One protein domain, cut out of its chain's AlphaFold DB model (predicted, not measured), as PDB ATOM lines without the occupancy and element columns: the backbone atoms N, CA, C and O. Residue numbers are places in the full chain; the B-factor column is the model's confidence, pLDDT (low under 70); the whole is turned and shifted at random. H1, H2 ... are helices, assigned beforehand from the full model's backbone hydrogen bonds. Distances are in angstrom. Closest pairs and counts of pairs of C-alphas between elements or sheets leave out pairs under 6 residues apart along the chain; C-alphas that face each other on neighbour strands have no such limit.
ATOM      1  N   LEU A  87      30.749 -57.328   2.405       58.41
ATOM      2  CA  LEU A  87      31.972 -56.911   1.721       58.41
ATOM      3  C   LEU A  87      32.123 -57.562   0.344       58.41
ATOM      4  O   LEU A  87      32.565 -56.894  -0.578       58.41
ATOM      5  N   GLU A  88      31.701 -58.812   0.177       59.09
ATOM      6  CA  GLU A  88      31.765 -59.552  -1.087       59.09
ATOM      7  C   GLU A  88      30.813 -58.955  -2.134       59.09
ATOM      8  O   GLU A  88      31.173 -58.778  -3.294       59.09
ATOM      9  N   THR A  89      29.626 -58.508  -1.709       60.12
ATOM     10  CA  THR A  89      28.707 -57.768  -2.589       60.12
ATOM     11  C   THR A  89      29.261 -56.396  -2.987       60.12
ATOM     12  O   THR A  89      28.963 -55.901  -4.074       60.12
ATOM     13  N   VAL A  90      30.056 -55.758  -2.123       59.00
ATOM     14  CA  VAL A  90      30.697 -54.471  -2.431       59.00
ATOM     15  C   VAL A  90      31.883 -54.669  -3.376       59.00
ATOM     16  O   VAL A  90      31.968 -53.954  -4.372       59.00
ATOM     17  N   THR A  91      32.747 -55.658  -3.136       65.31
ATOM     18  CA  THR A  91      33.911 -55.937  -3.991       65.31
ATOM     19  C   THR A  91      33.500 -56.443  -5.372       65.31
ATOM     20  O   THR A  91      34.078 -56.030  -6.376       65.31
ATOM     21  N   GLU A  92      32.453 -57.266  -5.470       63.28
ATOM     22  CA  GLU A  92      31.940 -57.715  -6.766       63.28
ATOM     23  C   GLU A  92      31.349 -56.553  -7.581       63.28
ATOM     24  O   GLU A  92      31.587 -56.453  -8.790       63.28
ATOM     25  N   LYS A  93      30.650 -55.619  -6.919       64.94
ATOM     26  CA  LYS A  93      30.196 -54.372  -7.553       64.94
ATOM     27  C   LYS A  93      31.367 -53.482  -7.960       64.94
ATOM     28  O   LYS A  93      31.311 -52.871  -9.023       64.94
ATOM     29  N   GLU A  94      32.426 -53.418  -7.157       68.44
ATOM     30  CA  GLU A  94      33.608 -52.614  -7.467       68.44
ATOM     31  C   GLU A  94      34.322 -53.099  -8.735       68.44
ATOM     32  O   GLU A  94      34.670 -52.283  -9.590       68.44
ATOM     33  N   ILE A  95      34.492 -54.417  -8.871       70.12
ATOM     34  CA  ILE A  95      35.272 -55.027  -9.953       70.12
ATOM     35  C   ILE A  95      34.460 -55.143 -11.247       70.12
ATOM     36  O   ILE A  95      34.992 -54.900 -12.329       70.12
ATOM     37  N   LYS A  96      33.177 -55.527 -11.167       78.94
ATOM     38  CA  LYS A  96      32.382 -55.872 -12.360       78.94
ATOM     39  C   LYS A  96      31.519 -54.730 -12.898       78.94
ATOM     40  O   LYS A  96      31.047 -54.825 -14.029       78.94
ATOM     41  N   GLN A  97      31.278 -53.664 -12.129       78.44
ATOM     42  CA  GLN A  97      30.365 -52.594 -12.549       78.44
ATOM     43  C   GLN A  97      31.089 -51.332 -13.022       78.44
ATOM     44  O   GLN A  97      32.104 -50.894 -12.477       78.44
ATOM     45  N   SER A  98      30.514 -50.690 -14.043       81.25
ATOM     46  CA  SER A  98      31.022 -49.420 -14.559       81.25
ATOM     47  C   SER A  98      31.008 -48.334 -13.464       81.25
ATOM     48  O   SER A  98      30.136 -48.350 -12.591       81.25
ATOM     49  N   PRO A  99      31.932 -47.350 -13.483       77.50
ATOM     50  CA  PRO A  99      31.972 -46.267 -12.489       77.50
ATOM     51  C   PRO A  99      30.626 -45.542 -12.294       77.50
ATOM     52  O   PRO A  99      30.261 -45.168 -11.181       77.50
ATOM     53  N   LYS A 100      29.850 -45.400 -13.376       80.12
ATOM     54  CA  LYS A 100      28.514 -44.788 -13.356       80.12
ATOM     55  C   LYS A 100      27.467 -45.668 -12.658       80.12
ATOM     56  O   LYS A 100      26.555 -45.149 -12.027       80.12
ATOM     57  N   ALA A 101      27.591 -46.991 -12.753       79.25
ATOM     58  CA  ALA A 101      26.739 -47.917 -12.012       79.25
ATOM     59  C   ALA A 101      27.121 -47.972 -10.521       79.25
ATOM     60  O   ALA A 101      26.230 -48.049  -9.681       79.25
ATOM     61  N   ARG A 102      28.411 -47.823 -10.182       70.44
ATOM     62  CA  ARG A 102      28.901 -47.773  -8.788       70.44
ATOM     63  C   ARG A 102      28.398 -46.562  -7.998       70.44
ATOM     64  O   ARG A 102      28.206 -46.650  -6.793       70.44
ATOM     65  N   THR A 103      28.156 -45.449  -8.684       73.44
ATOM     66  CA  THR A 103      27.599 -44.215  -8.102       73.44
ATOM     67  C   THR A 103      26.066 -44.193  -8.097       73.44
ATOM     68  O   THR A 103      25.454 -43.324  -7.478       73.44
ATOM     69  N   SER A 104      25.414 -45.155  -8.757       80.81
ATOM     70  CA  SER A 104      23.956 -45.237  -8.805       80.81
ATOM     71  C   SER A 104      23.397 -45.799  -7.498       80.81
ATOM     72  O   SER A 104      23.506 -46.989  -7.216       80.81
ATOM     73  N   LEU A 105      22.691 -44.956  -6.746       79.38
ATOM     74  CA  LEU A 105      21.964 -45.332  -5.524       79.38
ATOM     75  C   LEU A 105      20.635 -46.069  -5.799       79.38
ATOM     76  O   LEU A 105      19.847 -46.307  -4.883       79.38
ATOM     77  N   LYS A 106      20.339 -46.410  -7.060       85.81
ATOM     78  CA  LYS A 106      19.058 -47.013  -7.452       85.81
ATOM     79  C   LYS A 106      18.923 -48.424  -6.863       85.81
ATOM     80  O   LYS A 106      19.614 -49.342  -7.294       85.81
ATOM     81  N   GLY A 107      18.002 -48.591  -5.912       83.88
ATOM     82  CA  GLY A 107      17.670 -49.878  -5.287       83.88
ATOM     83  C   GLY A 107      18.362 -50.162  -3.949       83.88
ATOM     84  O   GLY A 107      18.190 -51.253  -3.416       83.88
ATOM     85  N   MET A 108      19.125 -49.212  -3.398       82.62
ATOM     86  CA  MET A 108      19.644 -49.298  -2.027       82.62
ATOM     87  C   MET A 108      18.770 -48.483  -1.068       82.62
ATOM     88  O   MET A 108      18.252 -47.433  -1.447       82.62
ATOM     89  N   ASP A 109      18.620 -48.952   0.173       84.25
ATOM     90  CA  ASP A 109      17.940 -48.186   1.222       84.25
ATOM     91  C   ASP A 109      18.730 -46.889   1.497       84.25
ATOM     92  O   ASP A 109      19.910 -46.962   1.849       84.25
ATOM     93  N   PRO A 110      18.128 -45.694   1.342       84.69
ATOM     94  CA  PRO A 110      18.816 -44.425   1.573       84.69
ATOM     95  C   PRO A 110      19.348 -44.248   3.002       84.69
ATOM     96  O   PRO A 110      20.222 -43.402   3.202       84.69
ATOM     97  N   ASN A 111      18.841 -45.024   3.966       83.75
ATOM     98  CA  ASN A 111      19.290 -45.029   5.357       83.75
ATOM     99  C   ASN A 111      20.301 -46.147   5.662       83.75
ATOM    100  O   ASN A 111      20.713 -46.307   6.814       83.75
ATOM    101  N   SER A 112      20.720 -46.924   4.660       82.38
ATOM    102  CA  SER A 112      21.729 -47.961   4.849       82.38
ATOM    103  C   SER A 112      23.113 -47.351   5.100       82.38
ATOM    104  O   SER A 112      23.474 -46.287   4.585       82.38
ATOM    105  N   MET A 113      23.923 -48.055   5.893       78.44
ATOM    106  CA  MET A 113      25.296 -47.651   6.209       78.44
ATOM    107  C   MET A 113      26.146 -47.456   4.941       78.44
ATOM    108  O   MET A 113      26.954 -46.536   4.882       78.44
ATOM    109  N   GLU A 114      25.958 -48.285   3.916       75.62
ATOM    110  CA  GLU A 114      26.719 -48.216   2.664       75.62
ATOM    111  C   GLU A 114      26.361 -46.978   1.857       75.62
ATOM    112  O   GLU A 114      27.258 -46.318   1.343       75.62
ATOM    113  N   VAL A 115      25.075 -46.617   1.784       82.19
ATOM    114  CA  VAL A 115      24.656 -45.378   1.116       82.19
ATOM    115  C   VAL A 115      25.232 -44.165   1.843       82.19
ATOM    116  O   VAL A 115      25.691 -43.226   1.192       82.19
ATOM    117  N   SER A 116      25.287 -44.200   3.177       82.19
ATOM    118  CA  SER A 116      25.975 -43.172   3.963       82.19
ATOM    119  C   SER A 116      27.477 -43.121   3.650       82.19
ATOM    120  O   SER A 116      28.011 -42.044   3.392       82.19
ATOM    121  N   ALA A 117      28.155 -44.271   3.575       79.44
ATOM    122  CA  ALA A 117      29.580 -44.347   3.252       79.44
ATOM    123  C   ALA A 117      29.899 -43.832   1.836       79.44
ATOM    124  O   ALA A 117      30.830 -43.045   1.673       79.44
ATOM    125  N   ILE A 118      29.102 -44.201   0.828       81.00
ATOM    126  CA  ILE A 118      29.236 -43.701  -0.552       81.00
ATOM    127  C   ILE A 118      29.006 -42.184  -0.578       81.00
ATOM    128  O   ILE A 118      29.847 -41.447  -1.088       81.00
ATOM    129  N   ARG A 119      27.946 -41.683   0.072       83.69
ATOM    130  CA  ARG A 119      27.714 -40.231   0.203       83.69
ATOM    131  C   ARG A 119      28.874 -39.521   0.907       83.69
ATOM    132  O   ARG A 119      29.197 -38.391   0.558       83.69
ATOM    133  N   HIS A 120      29.515 -40.163   1.883       81.44
ATOM    134  CA  HIS A 120      30.707 -39.637   2.550       81.44
ATOM    135  C   HIS A 120      31.954 -39.623   1.654       81.44
ATOM    136  O   HIS A 120      32.825 -38.769   1.854       81.44
ATOM    137  N   LEU A 121      32.073 -40.530   0.681       77.81
ATOM    138  CA  LEU A 121      33.150 -40.492  -0.310       77.81
ATOM    139  C   LEU A 121      32.987 -39.296  -1.251       77.81
ATOM    140  O   LEU A 121      33.974 -38.592  -1.466       77.81
ATOM    141  N   ASP A 122      31.754 -39.032  -1.692       80.31
ATOM    142  CA  ASP A 122      31.411 -37.942  -2.616       80.31
ATOM    143  C   ASP A 122      31.466 -36.541  -1.983       80.31
ATOM    144  O   ASP A 122      31.603 -35.541  -2.692       80.31
ATOM    145  N   ARG A 123      31.384 -36.434  -0.649       82.81
ATOM    146  CA  ARG A 123      31.570 -35.153   0.055       82.81
ATOM    147  C   ARG A 123      32.967 -34.596  -0.208       82.81
ATOM    148  O   ARG A 123      33.962 -35.315  -0.112       82.81
ATOM    149  N   LYS A 124      33.076 -33.296  -0.484       84.75
ATOM    150  CA  LYS A 124      34.388 -32.646  -0.605       84.75
ATOM    151  C   LYS A 124      35.057 -32.593   0.772       84.75
ATOM    152  O   LYS A 124      34.353 -32.602   1.776       84.75
ATOM    153  N   PRO A 125      36.397 -32.522   0.872       78.19
ATOM    154  CA  PRO A 125      37.078 -32.402   2.163       78.19
ATOM    155  C   PRO A 125      36.540 -31.266   3.051       78.19
ATOM    156  O   PRO A 125      36.449 -31.455   4.259       78.19
ATOM    157  N   SER A 126      36.107 -30.152   2.445       77.75
ATOM    158  CA  SER A 126      35.427 -29.028   3.112       77.75
ATOM    159  C   SER A 126      34.095 -29.390   3.770       77.75
ATOM    160  O   SER A 126      33.671 -28.708   4.690       77.75
ATOM    161  N   ASP A 127      33.443 -30.447   3.286       77.75
ATOM    162  CA  ASP A 127      32.119 -30.897   3.718       77.75
ATOM    163  C   ASP A 127      32.220 -32.160   4.601       77.75
ATOM    164  O   ASP A 127      31.223 -32.633   5.151       77.75
TER     165      ASP A 127
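Overview. This is residues 87 to 127 of the 248 residues of the protein "Hypothetical protein" of Brandtodinium nutricula (UniProt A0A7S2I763). The printed part is an open string of three helices with few contacts: H1 and the small H2 lie near each other at one end, and a link, residues 103 to 112, leads away from them to H3, which touches neither. After H3, residues 123 to 127 run on to the other end of the long axis, while residues 95 to 100, from the last residues of H1 into H2, stand free. The printed part has 41 residues, with H1, H2 and H3 in that order along the chain and no named strand; the class is all helix. It is only just loose, close to compact, with a radius of gyration of the C-alphas of 10.9 A, and elongated, spanning 31 by 20 by 18 A.

Along the chain. H1 is residues 87 to 96, 14.1 A from first to last C-alpha, and begins with C-alpha 87 at (31.972, -56.911, 1.721). H2 is residues 99 to 102, four residues, beginning with C-alpha 99 at (31.972, -46.267, -12.489). H3 is residues 113 to 122, 14.5 A long from first to last C-alpha, and ends with C-alpha 122 at (31.411, -37.942, -2.616).

Arrangement. H1 and H2 are joined by a tight link of 2 residues. They are close but not clearly touching; their closest C-alphas, those of Lys 93 and Arg 102, are 6.8 A apart. H2 and H3 are joined by a short link of 10 residues, yet are apart. H1 and H3 are apart too. In H1 and H3 every O i to N i+4 pair is within hydrogen-bond range; H2 is too short for such a pair, and its one O i to N i+3 pair is within range.

Size, cuts and confidence. The two C-alphas farthest apart, those of Lys 96 and Ser 126, are 31.1 A apart. The printed part has no cut and no long link. The mean pLDDT of the printed part is 76.6, and residues 87 to 94 are under 70.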